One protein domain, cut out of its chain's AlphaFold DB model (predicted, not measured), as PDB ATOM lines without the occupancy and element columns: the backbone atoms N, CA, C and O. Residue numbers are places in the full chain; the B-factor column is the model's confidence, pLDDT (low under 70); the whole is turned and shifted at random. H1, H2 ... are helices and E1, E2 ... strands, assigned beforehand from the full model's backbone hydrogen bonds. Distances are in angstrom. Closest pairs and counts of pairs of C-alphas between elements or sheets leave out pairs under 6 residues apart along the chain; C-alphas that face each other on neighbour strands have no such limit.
ATOM      1  N   GLN A  95     -23.967  -7.227 -43.468       79.00
ATOM      2  CA  GLN A  95     -24.610  -6.764 -42.243       79.00
ATOM      3  C   GLN A  95     -26.109  -6.650 -42.484       79.00
ATOM      4  O   GLN A  95     -26.552  -5.953 -43.398       79.00
ATOM      5  N   THR A  96     -26.902  -7.327 -41.659       83.00
ATOM      6  CA  THR A  96     -28.366  -7.261 -41.736       83.00
ATOM      7  C   THR A  96     -28.952  -6.910 -40.380       83.00
ATOM      8  O   THR A  96     -28.450  -7.357 -39.351       83.00
ATOM      9  N   ILE A  97     -30.031  -6.121 -40.352       88.50
ATOM     10  CA  ILE A  97     -30.716  -5.815 -39.089       88.50
ATOM     11  C   ILE A  97     -31.213  -7.123 -38.472       88.50
ATOM     12  O   ILE A  97     -31.979  -7.864 -39.101       88.50
ATOM     13  N   LYS A  98     -30.836  -7.357 -37.215       90.75
ATOM     14  CA  LYS A  98     -31.118  -8.602 -36.507       90.75
ATOM     15  C   LYS A  98     -32.627  -8.846 -36.399       90.75
ATOM     16  O   LYS A  98     -33.394  -7.967 -36.002       90.75
ATOM     17  N   ALA A  99     -33.081 -10.054 -36.736       90.62
ATOM     18  CA  ALA A  99     -34.513 -10.356 -36.828       90.62
ATOM     19  C   ALA A  99     -35.265 -10.163 -35.495       90.62
ATOM     20  O   ALA A  99     -36.365  -9.614 -35.473       90.62
ATOM     21  N   ASN A 100     -34.668 -10.569 -34.372       93.06
ATOM     22  CA  ASN A 100     -35.238 -10.341 -33.042       93.06
ATOM     23  C   ASN A 100     -35.186  -8.858 -32.624       93.06
ATOM     24  O   ASN A 100     -36.071  -8.427 -31.895       93.06
ATOM     25  N   PHE A 101     -34.231  -8.060 -33.121       95.31
ATOM     26  CA  PHE A 101     -34.238  -6.605 -32.919       95.31
ATOM     27  C   PHE A 101     -35.402  -5.938 -33.665       95.31
ATOM     28  O   PHE A 101     -36.092  -5.096 -33.097       95.31
ATOM     29  N   LYS A 102     -35.705  -6.371 -34.901       93.38
ATOM     30  CA  LYS A 102     -36.904  -5.901 -35.627       93.38
ATOM     31  C   LYS A 102     -38.184  -6.169 -34.836       93.38
ATOM     32  O   LYS A 102     -39.042  -5.296 -34.756       93.38
ATOM     33  N   LYS A 103     -38.296  -7.359 -34.234       94.00
ATOM     34  CA  LYS A 103     -39.427  -7.721 -33.365       94.00
ATOM     35  C   LYS A 103     -39.472  -6.853 -32.109       94.00
ATOM     36  O   LYS A 103     -40.529  -6.324 -31.798       94.00
ATOM     37  N   TRP A 104     -38.335  -6.663 -31.436       95.62
ATOM     38  CA  TRP A 104     -38.232  -5.809 -30.250       95.62
ATOM     39  C   TRP A 104     -38.683  -4.371 -30.540       95.62
ATOM     40  O   TRP A 104     -39.518  -3.841 -29.816       95.62
ATOM     41  N   LYS A 105     -38.226  -3.785 -31.652       92.56
ATOM     42  CA  LYS A 105     -38.570  -2.417 -32.079       92.56
ATOM     43  C   LYS A 105     -40.039  -2.252 -32.492       92.56
ATOM     44  O   LYS A 105     -40.557  -1.139 -32.517       92.56
ATOM     45  N   ALA A 106     -40.719  -3.341 -32.851       92.44
ATOM     46  CA  ALA A 106     -42.134  -3.308 -33.218       92.44
ATOM     47  C   ALA A 106     -43.071  -3.212 -31.996       92.44
ATOM     48  O   ALA A 106     -44.232  -2.830 -32.157       92.44
ATOM     49  N   ILE A 107     -42.580  -3.533 -30.793       93.88
ATOM     50  CA  ILE A 107     -43.347  -3.467 -29.543       93.88
ATOM     51  C   ILE A 107     -43.647  -1.993 -29.213       93.88
ATOM     52  O   ILE A 107     -42.712  -1.195 -29.195       93.88
ATOM     53  N   PRO A 108     -44.909  -1.605 -28.921       90.44
ATOM     54  CA  PRO A 108     -45.275  -0.210 -28.660       90.44
ATOM     55  C   PRO A 108     -44.443   0.477 -27.571       90.44
ATOM     56  O   PRO A 108     -44.012   1.605 -27.781       90.44
ATOM     57  N   ALA A 109     -44.156  -0.215 -26.464       88.00
ATOM     58  CA  ALA A 109     -43.330   0.309 -25.370       88.00
ATOM     59  C   ALA A 109     -41.889   0.658 -25.800       88.00
ATOM     60  O   ALA A 109     -41.273   1.545 -25.224       88.00
ATOM     61  N   ASN A 110     -41.379   0.019 -26.856       90.19
ATOM     62  CA  ASN A 110     -40.023   0.221 -27.375       90.19
ATOM     63  C   ASN A 110     -39.973   1.211 -28.552       90.19
ATOM     64  O   ASN A 110     -38.945   1.324 -29.221       90.19
ATOM     65  N   LYS A 111     -41.093   1.885 -28.857       87.31
ATOM     66  CA  LYS A 111     -41.135   2.968 -29.853       87.31
ATOM     67  C   LYS A 111     -40.709   4.322 -29.281       87.31
ATOM     68  O   LYS A 111     -40.474   5.235 -30.070       87.31
ATOM     69  N   ASN A 112     -40.634   4.432 -27.956       87.62
ATOM     70  CA  ASN A 112     -40.087   5.590 -27.254       87.62
ATOM     71  C   ASN A 112     -38.575   5.722 -27.510       87.62
ATOM     72  O   ASN A 112     -37.964   4.863 -28.156       87.62
ATOM     73  N   SER A 113     -37.968   6.790 -26.991       92.81
ATOM     74  CA  SER A 113     -36.517   6.954 -27.031       92.81
ATOM     75  C   SER A 113     -35.825   5.758 -26.371       92.81
ATOM     76  O   SER A 113     -36.237   5.297 -25.312       92.81
ATOM     77  N   PHE A 114     -34.759   5.242 -26.985       95.56
ATOM     78  CA  PHE A 114     -34.077   4.024 -26.535       95.56
ATOM     79  C   PHE A 114     -33.627   4.093 -25.066       95.56
ATOM     80  O   PHE A 114     -33.797   3.110 -24.343       95.56
ATOM     81  N   TYR A 115     -33.132   5.249 -24.608       93.69
ATOM     82  CA  TYR A 115     -32.744   5.485 -23.212       93.69
ATOM     83  C   TYR A 115     -33.907   5.415 -22.199       93.69
ATOM     84  O   TYR A 115     -33.654   5.353 -21.001       93.69
ATOM     85  N   GLU A 116     -35.163   5.405 -22.654       93.62
ATOM     86  CA  GLU A 116     -36.374   5.269 -21.822       93.62
ATOM     87  C   GLU A 116     -36.902   3.828 -21.783       93.62
ATOM     88  O   GLU A 116     -37.893   3.543 -21.112       93.62
ATOM     89  N   THR A 117     -36.278   2.916 -22.531       94.75
ATOM     90  CA  THR A 117     -36.670   1.504 -22.587       94.75
ATOM     91  C   THR A 117     -35.863   0.670 -21.598       94.75
ATOM     92  O   THR A 117     -34.758   1.044 -21.209       94.75
ATOM     93  N   ASP A 118     -36.343  -0.541 -21.300       93.06
ATOM     94  CA  ASP A 118     -35.569  -1.545 -20.554       93.06
ATOM     95  C   ASP A 118     -34.348  -2.068 -21.331       93.06
ATOM     96  O   ASP A 118     -33.652  -2.956 -20.854       93.06
ATOM     97  N   GLY A 119     -34.084  -1.568 -22.541       95.31
ATOM     98  CA  GLY A 119     -33.000  -2.024 -23.394       95.31
ATOM     99  C   GLY A 119     -33.340  -3.276 -24.201       95.31
ATOM    100  O   GLY A 119     -34.476  -3.758 -24.271       95.31
ATOM    101  N   TYR A 120     -32.325  -3.802 -24.875       97.25
ATOM    102  CA  TYR A 120     -32.432  -4.898 -25.824       97.25
ATOM    103  C   TYR A 120     -31.442  -6.013 -25.490       97.25
ATOM    104  O   TYR A 120     -30.251  -5.768 -25.304       97.25
ATOM    105  N   SER A 121     -31.929  -7.257 -25.482       97.12
ATOM    106  CA  SER A 121     -31.107  -8.442 -25.223       97.12
ATOM    107  C   SER A 121     -30.991  -9.358 -26.434       97.12
ATOM    108  O   SER A 121     -31.938  -9.558 -27.202       97.12
ATOM    109  N   PHE A 122     -29.840 -10.008 -26.555       96.31
ATOM    110  CA  PHE A 122     -29.608 -11.079 -27.513       96.31
ATOM    111  C   PHE A 122     -28.664 -12.137 -26.946       96.31
ATOM    112  O   PHE A 122     -27.927 -11.895 -25.998       96.31
ATOM    113  N   ILE A 123     -28.700 -13.326 -27.544       95.12
ATOM    114  CA  ILE A 123     -27.864 -14.456 -27.143       95.12
ATOM    115  C   ILE A 123     -26.909 -14.808 -28.282       95.12
ATOM    116  O   ILE A 123     -27.307 -14.865 -29.452       95.12
ATOM    117  N   ILE A 124     -25.659 -15.081 -27.924       93.62
ATOM    118  CA  ILE A 124     -24.685 -15.756 -28.774       93.62
ATOM    119  C   ILE A 124     -24.405 -17.125 -28.158       93.62
ATOM    120  O   ILE A 124     -24.039 -17.227 -26.992       93.62
ATOM    121  N   SER A 125     -24.597 -18.185 -28.936       91.62
ATOM    122  CA  SER A 125     -24.269 -19.555 -28.536       91.62
ATOM    123  C   SER A 125     -23.096 -20.022 -29.388       91.62
ATOM    124  O   SER A 125     -23.309 -20.311 -30.568       91.62
ATOM    125  N   PRO A 126     -21.867 -20.009 -28.844       86.56
ATOM    126  CA  PRO A 126     -20.711 -20.535 -29.550       86.56
ATOM    127  C   PRO A 126     -20.889 -22.030 -29.859       86.56
ATOM    128  O   PRO A 126     -21.618 -22.741 -29.168       86.56
ATOM    129  N   GLY A 127     -20.283 -22.500 -30.949       83.00
ATOM    130  CA  GLY A 127     -20.390 -23.902 -31.355       83.00
ATOM    131  C   GLY A 127     -19.564 -24.811 -30.445       83.00
ATOM    132  O   GLY A 127     -18.484 -24.423 -30.014       83.00
ATOM    133  N   ASN A 128     -20.043 -26.034 -30.203       85.19
ATOM    134  CA  ASN A 128     -19.348 -27.055 -29.403       85.19
ATOM    135  C   ASN A 128     -19.047 -26.644 -27.949       85.19
ATOM    136  O   ASN A 128     -18.096 -27.144 -27.353       85.19
ATOM    137  N   THR A 129     -19.858 -25.762 -27.364       89.44
ATOM    138  CA  THR A 129     -19.770 -25.401 -25.945       89.44
ATOM    139  C   THR A 129     -21.101 -25.640 -25.233       89.44
ATOM    140  O   THR A 129     -22.161 -25.735 -25.852       89.44
ATOM    141  N   ASP A 130     -21.049 -25.750 -23.908       92.12
ATOM    142  CA  ASP A 130     -22.213 -25.896 -23.027       92.12
ATOM    143  C   ASP A 130     -22.691 -24.553 -22.441       92.12
ATOM    144  O   ASP A 130     -23.610 -24.512 -21.613       92.12
ATOM    145  N   TYR A 131     -22.091 -23.445 -22.885       93.75
ATOM    146  CA  TYR A 131     -22.393 -22.102 -22.412       93.75
ATOM    147  C   TYR A 131     -22.902 -21.179 -23.522       93.75
ATOM    148  O   TYR A 131     -22.764 -21.427 -24.719       93.75
ATOM    149  N   LYS A 132     -23.518 -20.074 -23.107       95.50
ATOM    150  CA  LYS A 132     -24.066 -19.029 -23.976       95.50
ATOM    151  C   LYS A 132     -23.670 -17.670 -23.424       95.50
ATOM    152  O   LYS A 132     -23.619 -17.497 -22.212       95.50
ATOM    153  N   TRP A 133     -23.475 -16.699 -24.298       96.56
ATOM    154  CA  TRP A 133     -23.336 -15.300 -23.920       96.56
ATOM    155  C   TRP A 133     -24.698 -14.621 -24.040       96.56
ATOM    156  O   TRP A 133     -25.251 -14.547 -25.140       96.56
ATOM    157  N   LEU A 134     -25.262 -14.159 -22.925       97.25
ATOM    158  CA  LEU A 134     -26.423 -13.275 -22.918       97.25
ATOM    159  C   LEU A 134     -25.922 -11.837 -22.851       97.25
ATOM    160  O   LEU A 134     -25.359 -11.416 -21.846       97.25
ATOM    161  N   THR A 135     -26.148 -11.081 -23.915       97.75
ATOM    162  CA  THR A 135     -25.775  -9.672 -23.982       97.75
ATOM    163  C   THR A 135     -27.014  -8.806 -23.844       97.75
ATOM    164  O   THR A 135     -28.011  -9.032 -24.533       97.75
ATOM    165  N   HIS A 136     -26.940  -7.804 -22.977       98.12
ATOM    166  CA  HIS A 136     -27.984  -6.817 -22.747       98.12
ATOM    167  C   HIS A 136     -27.435  -5.410 -22.977       98.12
ATOM    168  O   HIS A 136     -26.426  -5.036 -22.383       98.12
ATOM    169  N   VAL A 137     -28.099  -4.646 -23.840       97.50
ATOM    170  CA  VAL A 137     -27.724  -3.283 -24.228       97.50
ATOM    171  C   VAL A 137     -28.805  -2.329 -23.743       97.50
ATOM    172  O   VAL A 137     -29.965  -2.496 -24.117       97.50
ATOM    173  N   SER A 138     -28.438  -1.314 -22.970       96.50
ATOM    174  CA  SER A 138     -29.363  -0.298 -22.460       96.50
ATOM    175  C   SER A 138     -28.764   1.102 -22.593       96.50
ATOM    176  O   SER A 138     -27.541   1.260 -22.600       96.50
ATOM    177  N   GLY A 139     -29.619   2.123 -22.692       94.12
ATOM    178  CA  GLY A 139     -29.178   3.510 -22.539       94.12
ATOM    179  C   GLY A 139     -28.849   3.819 -21.077       94.12
ATOM    180  O   GLY A 139     -29.450   3.245 -20.171       94.12
ATOM    181  N   GLU A 140     -27.892   4.714 -20.847       90.38
ATOM    182  CA  GLU A 140     -27.659   5.333 -19.538       90.38
ATOM    183  C   GLU A 140     -27.957   6.832 -19.646       90.38
ATOM    184  O   GLU A 140     -27.578   7.480 -20.620       90.38
ATOM    185  N   VAL A 141     -28.688   7.367 -18.665       85.75
ATOM    186  CA  VAL A 141     -29.110   8.774 -18.617       85.75
ATOM    187  C   VAL A 141     -28.294   9.491 -17.542       85.75
ATOM    188  O   VAL A 141     -28.104   8.946 -16.455       85.75
ATOM    189  N   ASN A 142     -27.859  10.724 -17.817       68.25
ATOM    190  CA  ASN A 142     -27.165  11.607 -16.863       68.25
ATOM    191  C   ASN A 142     -25.818  11.076 -16.319       68.25
ATOM    192  O   ASN A 142     -25.423  11.430 -15.208       68.25
ATOM    193  N   GLY A 143     -25.112  10.243 -17.086       67.88
ATOM    194  CA  GLY A 143     -23.751   9.790 -16.780       67.88
ATOM    195  C   GLY A 143     -22.706  10.348 -17.753       67.88
ATOM    196  O   GLY A 143     -23.046  10.961 -18.760       67.88
ATOM    197  N   GLU A 144     -21.422  10.087 -17.479       82.00
ATOM    198  CA  GLU A 144     -20.329  10.296 -18.452       82.00
ATOM    199  C   GLU A 144     -20.462   9.374 -19.680       82.00
ATOM    200  O   GLU A 144     -19.915   9.660 -20.742       82.00
ATOM    201  N   ASN A 145     -21.210   8.279 -19.528       91.62
ATOM    202  CA  ASN A 145     -21.522   7.297 -20.557       91.62
ATOM    203  C   ASN A 145     -23.015   7.345 -20.891       91.62
ATOM    204  O   ASN A 145     -23.837   7.646 -20.025       91.62
ATOM    205  N   ASN A 146     -23.360   6.988 -22.128       93.69
ATOM    206  CA  ASN A 146     -24.742   6.975 -22.612       93.69
ATOM    207  C   ASN A 146     -25.221   5.589 -23.077       93.69
ATOM    208  O   ASN A 146     -26.399   5.418 -23.406       93.69
ATOM    209  N   ILE A 147     -24.334   4.587 -23.063       95.56
ATOM    210  CA  ILE A 147     -24.629   3.181 -23.345       95.56
ATOM    211  C   ILE A 147     -23.969   2.284 -22.302       95.56
ATOM    212  O   ILE A 147     -22.787   2.431 -21.985       95.56
ATOM    213  N   LYS A 148     -24.722   1.271 -21.866       96.56
ATOM    214  CA  LYS A 148     -24.238   0.144 -21.071       96.56
ATOM    215  C   LYS A 148     -24.460  -1.165 -21.817       96.56
ATOM    216  O   LYS A 148     -25.554  -1.433 -22.313       96.56
ATOM    217  N   ILE A 149     -23.431  -2.006 -21.841       97.75
ATOM    218  CA  ILE A 149     -23.493  -3.372 -22.361       97.75
ATOM    219  C   ILE A 149     -23.120  -4.328 -21.230       97.75
ATOM    220  O   ILE A 149     -22.002  -4.297 -20.725       97.75
ATOM    221  N   ARG A 150     -24.059  -5.181 -20.822       98.12
ATOM    222  CA  ARG A 150     -23.811  -6.288 -19.891       98.12
ATOM    223  C   ARG A 150     -23.679  -7.586 -20.672       98.12
ATOM    224  O   ARG A 150     -24.522  -7.864 -21.524       98.12
ATOM    225  N   VAL A 151     -22.667  -8.382 -20.363       98.12
ATOM    226  CA  VAL A 151     -22.445  -9.702 -20.949       98.12
ATOM    227  C   VAL A 151     -22.418 -10.734 -19.834       98.12
ATOM    228  O   VAL A 151     -21.522 -10.719 -19.000       98.12
ATOM    229  N   ASP A 152     -23.395 -11.634 -19.829       98.06
ATOM    230  CA  ASP A 152     -23.481 -12.737 -18.878       98.06
ATOM    231  C   ASP A 152     -23.068 -14.046 -19.564       98.06
ATOM    232  O   ASP A 152     -23.640 -14.425 -20.594       98.06
ATOM    233  N   LYS A 153     -22.111 -14.777 -18.983       97.25
ATOM    234  CA  LYS A 153     -21.826 -16.162 -19.367       97.25
ATOM    235  C   LYS A 153     -22.820 -17.077 -18.674       97.25
ATOM    236  O   LYS A 153     -22.793 -17.205 -17.456       97.25
ATOM    237  N   ILE A 154     -23.678 -17.737 -19.440       96.44
ATOM    238  CA  ILE A 154     -24.665 -18.685 -18.924       96.44
ATOM    239  C   ILE A 154     -24.201 -20.105 -19.225       96.44
ATOM    240  O   ILE A 154     -24.136 -20.477 -20.392       96.44
ATOM    241  N   GLN A 155     -23.958 -20.914 -18.198       95.12
ATOM    242  CA  GLN A 155     -23.615 -22.336 -18.304       95.12
ATOM    243  C   GLN A 155     -24.538 -23.126 -17.376       95.12
ATOM    244  O   GLN A 155     -24.810 -22.687 -16.262       95.12
ATOM    245  N   ALA A 156     -25.094 -24.247 -17.845       90.50
ATOM    246  CA  ALA A 156     -26.065 -25.041 -17.075       90.50
ATOM    247  C   ALA A 156     -27.225 -24.210 -16.461       90.50
ATOM    248  O   ALA A 156     -27.670 -24.459 -15.345       90.50
ATOM    249  N   GLN A 157     -27.725 -23.214 -17.209       88.25
ATOM    250  CA  GLN A 157     -28.771 -22.258 -16.791       88.25
ATOM    251  C   GLN A 157     -28.397 -21.311 -15.633       88.25
ATOM    252  O   GLN A 157     -29.259 -20.585 -15.145       88.25
ATOM    253  N   GLN A 158     -27.129 -21.259 -15.231       92.69
ATOM    254  CA  GLN A 158     -26.628 -20.331 -14.219       92.69
ATOM    255  C   GLN A 158     -25.708 -19.288 -14.848       92.69
ATOM    256  O   GLN A 158     -24.997 -19.578 -15.810       92.69
ATOM    257  N   ILE A 159     -25.726 -18.071 -14.302       94.94
ATOM    258  CA  ILE A 159     -24.764 -17.029 -14.665       94.94
ATOM    259  C   ILE A 159     -23.450 -17.346 -13.950       94.94
ATOM    260  O   ILE A 159     -23.392 -17.337 -12.724       94.94
ATOM    261  N   VAL A 160     -22.414 -17.649 -14.727       95.81
ATOM    262  CA  VAL A 160     -21.073 -18.004 -14.241       95.81
ATOM    263  C   VAL A 160     -20.185 -16.771 -14.126       95.81
ATOM    264  O   VAL A 160     -19.366 -16.678 -13.217       95.81
ATOM    265  N   SER A 161     -20.344 -15.815 -15.040       96.25
ATOM    266  CA  SER A 161     -19.635 -14.539 -15.007       96.25
ATOM    267  C   SER A 161     -20.485 -13.435 -15.622       96.25
ATOM    268  O   SER A 161     -21.341 -13.704 -16.470       96.25
ATOM    269  N   THR A 162     -20.227 -12.202 -15.196       97.62
ATOM    270  CA  THR A 162     -20.859 -10.994 -15.722       97.62
ATOM    271  C   THR A 162     -19.796  -9.934 -15.938       97.62
ATOM    272  O   THR A 162     -19.133  -9.524 -14.987       97.62
ATOM    273  N   ASP A 163     -19.716  -9.435 -17.164       97.69
ATOM    274  CA  ASP A 163     -18.894  -8.289 -17.534       97.69
ATOM    275  C   ASP A 163     -19.800  -7.101 -17.867       97.69
ATOM    276  O   ASP A 163     -20.865  -7.252 -18.475       97.69
ATOM    277  N   ILE A 164     -19.401  -5.902 -17.441       97.19
ATOM    278  CA  ILE A 164     -20.158  -4.670 -17.675       97.19
ATOM    279  C   ILE A 164     -19.251  -3.657 -18.347       97.19
ATOM    280  O   ILE A 164     -18.238  -3.245 -17.788       97.19
ATOM    281  N   TYR A 165     -19.699  -3.190 -19.501       96.88
ATOM    282  CA  TYR A 165     -19.035  -2.183 -20.300       96.88
ATOM    283  C   TYR A 165     -19.905  -0.936 -20.372       96.88
ATOM    284  O   TYR A 165     -21.134  -1.031 -20.468       96.88
ATOM    285  N   ARG A 166     -19.271   0.232 -20.311       95.56
ATOM    286  CA  ARG A 166     -19.934   1.529 -20.430       95.56
ATOM    287  C   ARG A 166     -19.131   2.411 -21.356       95.56
ATOM    288  O   ARG A 166     -17.914   2.481 -21.212       95.56
ATOM    289  N   PHE A 167     -19.825   3.052 -22.283       92.75
ATOM    290  CA  PHE A 167     -19.202   3.894 -23.289       92.75
ATOM    291  C   PHE A 167     -20.015   5.161 -23.503       92.75
ATOM    292  O   PHE A 167     -21.244   5.170 -23.366       92.75
ATOM    293  N   ASN A 168     -19.316   6.213 -23.911       92.62
ATOM    294  CA  ASN A 168     -19.934   7.383 -24.495       92.62
ATOM    295  C   ASN A 168     -19.907   7.258 -26.019       92.62
ATOM    296  O   ASN A 168     -18.844   7.260 -26.640       92.62
ATOM    297  N   CYS A 169     -21.081   7.136 -26.623       92.31
ATOM    298  CA  CYS A 169     -21.227   6.944 -28.052       92.31
ATOM    299  C   CYS A 169     -21.777   8.211 -28.716       92.31
ATOM    300  O   CYS A 169     -22.821   8.737 -28.333       92.31
ATOM    301  N   ASN A 170     -21.103   8.670 -29.768       92.56
ATOM    302  CA  ASN A 170     -21.535   9.813 -30.569       92.56
ATOM    303  C   ASN A 170     -22.540   9.406 -31.657       92.56
ATOM    304  O   ASN A 170     -22.697   8.226 -31.987       92.56
ATOM    305  N   LEU A 171     -23.189  10.392 -32.276       92.31
ATOM    306  CA  LEU A 171     -24.006  10.168 -33.468       92.31
ATOM    307  C   LEU A 171     -23.185   9.457 -34.561       92.31
ATOM    308  O   LEU A 171     -22.048   9.839 -34.827       92.31
ATOM    309  N   ASN A 172     -23.774   8.448 -35.211       89.38
ATOM    310  CA  ASN A 172     -23.143   7.602 -36.236       89.38
ATOM    311  C   ASN A 172     -21.951   6.758 -35.763       89.38
ATOM    312  O   ASN A 172     -21.322   6.090 -36.583       89.38
ATOM    313  N   SER A 173     -21.661   6.744 -34.464       91.88
ATOM    314  CA  SER A 173     -20.703   5.807 -33.890       91.88
ATOM    315  C   SER A 173     -21.318   4.411 -33.721       91.88
ATOM    316  O   SER A 173     -22.520   4.203 -33.937       91.88
ATOM    317  N   GLN A 174     -20.491   3.435 -33.356       92.31
ATOM    318  CA  GLN A 174     -20.904   2.045 -33.196       92.31
ATOM    319  C   GLN A 174     -20.203   1.406 -32.001       92.31
ATOM    320  O   GLN A 174     -19.034   1.673 -31.779       92.31
ATOM    321  N   ALA A 175     -20.891   0.532 -31.275       94.44
ATOM    322  CA  ALA A 175     -20.266  -0.412 -30.351       94.44
ATOM    323  C   ALA A 175     -20.356  -1.821 -30.945       94.44
ATOM    324  O   ALA A 175     -21.335  -2.150 -31.630       94.44
ATOM    325  N   LEU A 176     -19.350  -2.655 -30.702       95.38
ATOM    326  CA  LEU A 176     -19.238  -3.963 -31.350       95.38
ATOM    327  C   LEU A 176     -19.221  -5.066 -30.309       95.38
ATOM    328  O   LEU A 176     -18.565  -4.950 -29.281       95.38
ATOM    329  N   VAL A 177     -19.924  -6.156 -30.600       96.69
ATOM    330  CA  VAL A 177     -19.878  -7.383 -29.806       96.69
ATOM    331  C   VAL A 177     -19.449  -8.512 -30.725       96.69
ATOM    332  O   VAL A 177     -20.215  -8.933 -31.598       96.69
ATOM    333  N   ALA A 178     -18.220  -8.984 -30.557       95.12
ATOM    334  CA  ALA A 178     -17.608  -9.999 -31.403       95.12
ATOM    335  C   ALA A 178     -17.293 -11.273 -30.618       95.12
ATOM    336  O   ALA A 178     -17.114 -11.239 -29.404       95.12
ATOM    337  N   VAL A 179     -17.244 -12.400 -31.323       94.12
ATOM    338  CA  VAL A 179     -16.765 -13.677 -30.787       94.12
ATOM    339  C   VAL A 179     -15.700 -14.222 -31.723       94.12
ATOM    340  O   VAL A 179     -15.911 -14.216 -32.939       94.12
ATOM    341  N   ASP A 180     -14.574 -14.663 -31.171       93.31
ATOM    342  CA  ASP A 180     -13.471 -15.250 -31.937       93.31
ATOM    343  C   ASP A 180     -13.681 -16.748 -32.239       93.31
ATOM    344  O   ASP A 180     -14.740 -17.327 -31.969       93.31
ATOM    345  N   VAL A 181     -12.690 -17.381 -32.867       89.81
ATOM    346  CA  VAL A 181     -12.651 -18.836 -33.102       89.81
ATOM    347  C   VAL A 181     -12.449 -19.655 -31.831       89.81
ATOM    348  O   VAL A 181     -12.830 -20.824 -31.797       89.81
ATOM    349  N   ASN A 182     -11.907 -19.035 -30.785       92.06
ATOM    350  CA  ASN A 182     -11.669 -19.627 -29.473       92.06
ATOM    351  C   ASN A 182     -12.875 -19.451 -28.526       92.06
ATOM    352  O   ASN A 182     -12.830 -19.854 -27.365       92.06
ATOM    353  N   ASN A 183     -13.992 -18.922 -29.042       92.50
ATOM    354  CA  ASN A 183     -15.240 -18.638 -28.337       92.50
ATOM    355  C   ASN A 183     -15.134 -17.572 -27.224       92.50
ATOM    356  O   ASN A 183     -16.041 -17.486 -26.377       92.50
ATOM    357  N   ASN A 184     -14.083 -16.749 -27.244       93.44
ATOM    358  CA  ASN A 184     -13.947 -15.566 -26.400       93.44
ATOM    359  C   ASN A 184     -14.850 -14.452 -26.929       93.44
ATOM    360  O   ASN A 184     -15.004 -14.285 -28.140       93.44
ATOM    361  N   ILE A 185     -15.462 -13.697 -26.018       95.94
ATOM    362  CA  ILE A 185     -16.318 -12.559 -26.353       95.94
ATOM    363  C   ILE A 185     -15.562 -11.250 -26.147       95.94
ATOM    364  O   ILE A 185     -14.901 -11.059 -25.131       95.94
ATOM    365  N   PHE A 186     -15.708 -10.339 -27.100       97.12
ATOM    366  CA  PHE A 186     -15.113  -9.012 -27.076       97.12
ATOM    367  C   PHE A 186     -16.220  -7.974 -27.201       97.12
ATOM    368  O   PHE A 186     -17.082  -8.083 -28.078       97.12
ATOM    369  N   VAL A 187     -16.194  -6.966 -26.331       97.50
ATOM    370  CA  VAL A 187     -17.039  -5.775 -26.444       97.50
ATOM    371  C   VAL A 187     -16.122  -4.593 -26.711       97.50
ATOM    372  O   VAL A 187     -15.317  -4.240 -25.857       97.50
ATOM    373  N   LEU A 188     -16.231  -4.022 -27.906       96.06
ATOM    374  CA  LEU A 188     -15.364  -2.946 -28.370       96.06
ATOM    375  C   LEU A 188     -16.113  -1.614 -28.339       96.06
ATOM    376  O   LEU A 188     -17.255  -1.517 -28.813       96.06
ATOM    377  N   ALA A 189     -15.447  -0.610 -27.775       93.81
ATOM    378  CA  ALA A 189     -15.891   0.773 -27.743       93.81
ATOM    379  C   ALA A 189     -15.863   1.415 -29.148       93.81
ATOM    380  O   ALA A 189     -15.281   0.849 -30.076       93.81
ATOM    381  N   PRO A 190     -16.480   2.595 -29.341       91.06
ATOM    382  CA  PRO A 190     -16.533   3.240 -30.654       91.06
ATOM    383  C   PRO A 190     -15.207   3.625 -31.309       91.06
ATOM    384  O   PRO A 190     -15.164   3.795 -32.527       91.06
ATOM    385  N   ASP A 191     -14.157   3.801 -30.519       90.19
ATOM    386  CA  ASP A 191     -12.793   4.083 -30.959       90.19
ATOM    387  C   ASP A 191     -11.980   2.814 -31.257       90.19
ATOM    388  O   ASP A 191     -10.915   2.904 -31.866       90.19
ATOM    389  N   GLN A 192     -12.507   1.643 -30.897       92.44
ATOM    390  CA  GLN A 192     -11.861   0.351 -31.090       92.44
ATOM    391  C   GLN A 192     -12.349  -0.357 -32.359       92.44
ATOM    392  O   GLN A 192     -13.507  -0.248 -32.780       92.44
ATOM    393  N   LYS A 193     -11.459  -1.134 -32.976       90.94
ATOM    394  CA  LYS A 193     -11.688  -1.814 -34.259       90.94
ATOM    395  C   LYS A 193     -11.668  -3.328 -34.104       90.94
ATOM    396  O   LYS A 193     -10.904  -3.874 -33.316       90.94
ATOM    397  N   LEU A 194     -12.431  -4.045 -34.939       90.88
ATOM    398  CA  LEU A 194     -12.372  -5.517 -34.957       90.88
ATOM    399  C   LEU A 194     -10.967  -6.051 -35.278       90.88
ATOM    400  O   LEU A 194     -10.640  -7.153 -34.853       90.88
ATOM    401  N   SER A 195     -10.145  -5.287 -36.005       88.31
ATOM    402  CA  SER A 195      -8.748  -5.624 -36.306       88.31
ATOM    403  C   SER A 195      -7.844  -5.715 -35.072       88.31
ATOM    404  O   SER A 195      -6.767  -6.282 -35.184       88.31
ATOM    405  N   GLU A 196      -8.263  -5.183 -33.919       91.31
ATOM    406  CA  GLU A 196      -7.525  -5.291 -32.648       91.31
ATOM    407  C   GLU A 196      -7.667  -6.666 -31.985       91.31
ATOM    408  O   GLU A 196      -6.852  -7.031 -31.142       91.31
ATOM    409  N   ILE A 197      -8.692  -7.442 -32.351       93.06
ATOM    410  CA  ILE A 197      -8.793  -8.845 -31.938       93.06
ATOM    411  C   ILE A 197      -7.703  -9.595 -32.706       93.06
ATOM    412  O   ILE A 197      -7.613  -9.426 -33.912       93.06
ATOM    413  N   GLU A 198      -6.868 -10.406 -32.065       91.31
ATOM    414  CA  GLU A 198      -5.794 -11.122 -32.771       91.31
ATOM    415  C   GLU A 198      -6.378 -12.241 -33.646       91.31
ATOM    416  O   GLU A 198      -6.233 -12.242 -34.870       91.31
ATOM    417  N   ASP A 199      -7.172 -13.112 -33.028       92.12
ATOM    418  CA  ASP A 199      -7.799 -14.263 -33.668       92.12
ATOM    419  C   ASP A 199      -8.866 -13.895 -34.717       92.12
ATOM    420  O   ASP A 199      -9.475 -12.815 -34.714       92.12
ATOM    421  N   HIS A 200      -9.145 -14.834 -35.624       88.56
ATOM    422  CA  HIS A 200     -10.279 -14.731 -36.544       88.56
ATOM    423  C   HIS A 200     -11.599 -14.659 -35.772       88.56
ATOM    424  O   HIS A 200     -11.795 -15.346 -34.767       88.56
ATOM    425  N   ILE A 201     -12.554 -13.882 -36.285       89.25
ATOM    426  CA  ILE A 201     -13.867 -13.732 -35.652       89.25
ATOM    427  C   ILE A 201     -14.901 -14.662 -36.286       89.25
ATOM    428  O   ILE A 201     -14.977 -14.799 -37.501       89.25
ATOM    429  N   THR A 202     -15.737 -15.300 -35.476       87.44
ATOM    430  CA  THR A 202     -16.838 -16.164 -35.933       87.44
ATOM    431  C   THR A 202     -18.165 -15.425 -35.994       87.44
ATOM    432  O   THR A 202     -19.059 -15.791 -36.761       87.44
ATOM    433  N   LYS A 203     -18.307 -14.362 -35.199       89.50
ATOM    434  CA  LYS A 203     -19.532 -13.577 -35.117       89.50
ATOM    435  C   LYS A 203     -19.232 -12.132 -34.757       89.50
ATOM    436  O   LYS A 203     -18.348 -11.866 -33.954       89.50
ATOM    437  N   CYS A 204     -20.016 -11.210 -35.307       92.12
ATOM    438  CA  CYS A 204     -19.983  -9.805 -34.924       92.12
ATOM    439  C   CYS A 204     -21.394  -9.210 -34.956       92.12
ATOM    440  O   CYS A 204     -22.125  -9.357 -35.940       92.12
ATOM    441  N   ILE A 205     -21.778  -8.545 -33.872       93.88
ATOM    442  CA  ILE A 205     -23.003  -7.762 -33.745       93.88
ATOM    443  C   ILE A 205     -22.602  -6.295 -33.628       93.88
ATOM    444  O   ILE A 205     -21.790  -5.931 -32.784       93.88
ATOM    445  N   VAL A 206     -23.183  -5.467 -34.491       93.12
ATOM    446  CA  VAL A 206     -22.887  -4.038 -34.600       93.12
ATOM    447  C   VAL A 206     -24.064  -3.255 -34.034       93.12
ATOM    448  O   VAL A 206     -25.178  -3.348 -34.556       93.12
ATOM    449  N   ILE A 207     -23.823  -2.497 -32.969       95.19
ATOM    450  CA  ILE A 207     -24.797  -1.610 -32.332       95.19
ATOM    451  C   ILE A 207     -24.508  -0.198 -32.834       95.19
ATOM    452  O   ILE A 207     -23.590   0.461 -32.362       95.19
ATOM    453  N   GLU A 208     -25.271   0.258 -33.820       94.25
ATOM    454  CA  GLU A 208     -25.100   1.577 -34.426       94.25
ATOM    455  C   GLU A 208     -25.945   2.628 -33.705       94.25
ATOM    456  O   GLU A 208     -27.160   2.453 -33.554       94.25
ATOM    457  N   ILE A 209     -25.338   3.765 -33.372       94.44
ATOM    458  CA  ILE A 209     -26.042   4.924 -32.822       94.44
ATOM    459  C   ILE A 209     -26.607   5.758 -33.966       94.44
ATOM    460  O   ILE A 209     -25.869   6.240 -34.829       94.44
ATOM    461  N   LYS A 210     -27.932   5.918 -33.998       94.50
ATOM    462  CA  LYS A 210     -28.632   6.596 -35.097       94.50
ATOM    463  C   LYS A 210     -29.145   7.973 -34.732       94.50
ATOM    464  O   LYS A 210     -29.134   8.834 -35.601       94.50
ATOM    465  N   GLU A 211     -29.602   8.168 -33.500       95.25
ATOM    466  CA  GLU A 211     -30.104   9.458 -33.020       95.25
ATOM    467  C   GLU A 211     -29.728   9.635 -31.544       95.25
ATOM    468  O   GLU A 211     -29.656   8.657 -30.787       95.25
ATOM    469  N   LEU A 212     -29.469  10.890 -31.171       94.31
ATOM    470  CA  LEU A 212     -29.219  11.336 -29.805       94.31
ATOM    471  C   LEU A 212     -30.291  12.361 -29.414       94.31
ATOM    472  O   LEU A 212     -30.722  13.145 -30.259       94.31
ATOM    473  N   ASP A 213     -30.681  12.369 -28.144       92.81
ATOM    474  CA  ASP A 213     -31.420  13.458 -27.505       92.81
ATOM    475  C   ASP A 213     -30.539  14.060 -26.402       92.81
ATOM    476  O   ASP A 213     -30.303  13.448 -25.353       92.81
ATOM    477  N   GLY A 214     -29.934  15.213 -26.694       89.88
ATOM    478  CA  GLY A 214     -28.805  15.721 -25.917       89.88
ATOM    479  C   GLY A 214     -27.637  14.726 -25.929       89.88
ATOM    480  O   GLY A 214     -27.097  14.410 -26.988       89.88
ATOM    481  N   LEU A 215     -27.253  14.234 -24.747       89.56
ATOM    482  CA  LEU A 215     -26.215  13.203 -24.585       89.56
ATOM    483  C   LEU A 215     -26.776  11.773 -24.608       89.56
ATOM    484  O   LEU A 215     -26.008  10.817 -24.717       89.56
ATOM    485  N   ASN A 216     -28.095  11.609 -24.513       94.06
ATOM    486  CA  ASN A 216     -28.720  10.302 -24.371       94.06
ATOM    487  C   ASN A 216     -28.947   9.657 -25.740       94.06
ATOM    488  O   ASN A 216     -29.354  10.318 -26.696       94.06
ATOM    489  N   VAL A 217     -28.754   8.343 -25.843       94.69
ATOM    490  CA  VAL A 217     -29.031   7.614 -27.086       94.69
ATOM    491  C   VAL A 217     -30.531   7.391 -27.243       94.69
ATOM    492  O   VAL A 217     -31.116   6.549 -26.562       94.69
ATOM    493  N   SER A 218     -31.168   8.117 -28.163       94.88
ATOM    494  CA  SER A 218     -32.608   8.003 -28.429       94.88
ATOM    495  C   SER A 218     -32.935   6.922 -29.459       94.88
ATOM    496  O   SER A 218     -34.036   6.373 -29.446       94.88
ATOM    497  N   LYS A 219     -31.985   6.536 -30.322       95.44
ATOM    498  CA  LYS A 219     -32.216   5.483 -31.321       95.44
ATOM    499  C   LYS A 219     -30.959   4.707 -31.672       95.44
ATOM    500  O   LYS A 219     -29.937   5.284 -32.043       95.44
ATOM    501  N   ILE A 220     -31.103   3.385 -31.692       95.88
ATOM    502  CA  ILE A 220     -30.083   2.453 -32.176       95.88
ATOM    503  C   ILE A 220     -30.589   1.594 -33.339       95.88
ATOM    504  O   ILE A 220     -31.797   1.407 -33.534       95.88
ATOM    505  N   ASN A 221     -29.646   1.022 -34.081       94.56
ATOM    506  CA  ASN A 221     -29.862  -0.159 -34.908       94.56
ATOM    507  C   ASN A 221     -28.918  -1.272 -34.456       94.56
ATOM    508  O   ASN A 221     -27.745  -1.022 -34.209       94.56
ATOM    509  N   VAL A 222     -29.416  -2.507 -34.412       94.56
ATOM    510  CA  VAL A 222     -28.582  -3.681 -34.140       94.56
ATOM    511  C   VAL A 222     -28.503  -4.545 -35.389       94.56
ATOM    512  O   VAL A 222     -29.507  -5.125 -35.825       94.56
ATOM    513  N   ASN A 223     -27.306  -4.630 -35.960       90.88
ATOM    514  CA  ASN A 223     -27.013  -5.446 -37.130       90.88
ATOM    515  C   ASN A 223     -26.221  -6.693 -36.731       90.88
ATOM    516  O   ASN A 223     -25.405  -6.671 -35.815       90.88
ATOM    517  N   GLU A 224     -26.459  -7.786 -37.440       88.06
ATOM    518  CA  GLU A 224     -25.692  -9.019 -37.338       88.06
ATOM    519  C   GLU A 224     -24.861  -9.181 -38.608       88.06
ATOM    520  O   GLU A 224     -25.383  -9.080 -39.724       88.06
ATOM    521  N   SER A 225     -23.564  -9.403 -38.408       83.75
ATOM    522  CA  SER A 225     -22.611  -9.711 -39.465       83.75
ATOM    523  C   SER A 225     -22.728 -11.188 -39.796       83.75
ATOM    524  O   SER A 225     -22.531 -12.048 -38.935       83.75
ATOM    525  N   LEU A 226     -23.085 -11.478 -41.039       73.50
ATOM    526  CA  LEU A 226     -23.286 -12.821 -41.544       73.50
ATOM    527  C   LEU A 226     -22.254 -13.100 -42.637       73.50
ATOM    528  O   LEU A 226     -22.046 -12.242 -43.499       73.50
ATOM    529  N   PRO A 227     -21.678 -14.310 -42.687       64.38
ATOM    530  CA  PRO A 227     -20.913 -14.801 -43.838       64.38
ATOM    531  C   PRO A 227     -21.851 -15.079 -45.047       64.38
ATOM    532  O   PRO A 227     -21.831 -16.145 -45.643       64.38
TER     533      PRO A 227
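AT A GLANCE: This is residues 95 to 227 of the 368 residues of an uncharacterized protein of Flavobacterium humi (UniProt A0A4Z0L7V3). Two twisted antiparallel sheets lie face to face as a sandwich, one of five strands, E1, E9, E8, E6 and E7, the other of four, E2 to E5. On one side of the sandwich the edge strands E5 and E7 come close, and on the other the short helix H1 sits between E2 and E9, with the still shorter H2 farther out. The printed part has 133 residues, with two named helices and nine named strands in the order E1, H1, H2, E2, E3, E4, E5, E6, E7, E8, E9; the class is mostly strand. It is compact, with a radius of gyration of the C-alphas of 14.5 A, and its outline is rounded, spanning 42 by 31 by 28 A.

HOW THE PARTS SIT: The larger sheet runs, strand beside strand, E1, residues 95 to 97, E9, residues 216 to 226, E8, residues 201 to 213, E6, residues 174 to 180, and E7, residues 185 to 188. Its neighbours are antiparallel, and it is only just strongly twisted, with C-alphas up to 4.5 A off its best plane. N 96 and O 224 of E1 and E9 are 3.0 A apart, within hydrogen-bond range. E9 and E8 form a hairpin, with N 208 and O 221 at 2.8 A; E8 and E6 have N 205 and O 177 at 2.8 A; the hairpin E6 and E7 has N 186 and O 178 at 2.8 A. The other sheet is a meander, each strand the antiparallel neighbour of the one before: E2, residues 120 to 124, E3, residues 131 to 139, E4, residues 147 to 155, and E5, residues 158 to 167. It is strongly twisted, with C-alphas up to 5.6 A off its best plane. Within hydrogen-bond range are N 122 and O 135 of E2 and E3 at 2.9 A, N 150 and O 136 of E4 and E3 at 2.8 A, and N 151 and O 163 of E4 and E5 at 2.8 A. The facing parts of the two sheets are 10.7 A centre to centre, and their strands stand at 26 degrees. Between the sheets, the closest C-alphas of E3 and E9, those of Gly 139 and Val 217, are 6.1 A apart, and those of E5 and E7, Tyr 165 and Val 187, are 7.4 A apart. H1, residues 99 to 106, only grazes both sheets; its closest C-alphas to E9 are those of Phe 101 and Val 222, 6.5 A, and to E2 those of Trp 104 and Tyr 120, 7.4 A. H2, residues 108 to 111, is on neither sheet and is close to H1 but not clearly touching it, with the C-alphas of Lys 105 and Lys 111 closest at 6.4 A. Every O i to N i+4 pair of H1 is within hydrogen-bond range; H2 is too short for such a pair.

IN THESE COORDINATES: E1 begins at C-alpha 95, (-24.610, -6.764, -42.243). E8, the longest strand, is 33.4 A from C-alpha 201 to C-alpha 213, and E9 is 29.3 A and bends by 59 degrees at residue 219. E3 is 26.5 A, E4 26.0 A and E5 26.9 A, with a bend of 55 degrees at residue 161. E6 is 18.9 A, E2 13.7 A and H1 11.0 A. E3 begins at (-22.393, -22.102, -22.412), and E9 ends at C-alpha 226, (-23.286, -12.821, -41.544).

THE WHOLE: The two C-alphas farthest apart are those of Asn 128 and Gly 214, 43.9 A. The printed part has no cut. The link E7 to E8, residues 189 to 200, is long. The mean pLDDT of the printed part is 92.2; residues 142 to 143 and 227 are under 70.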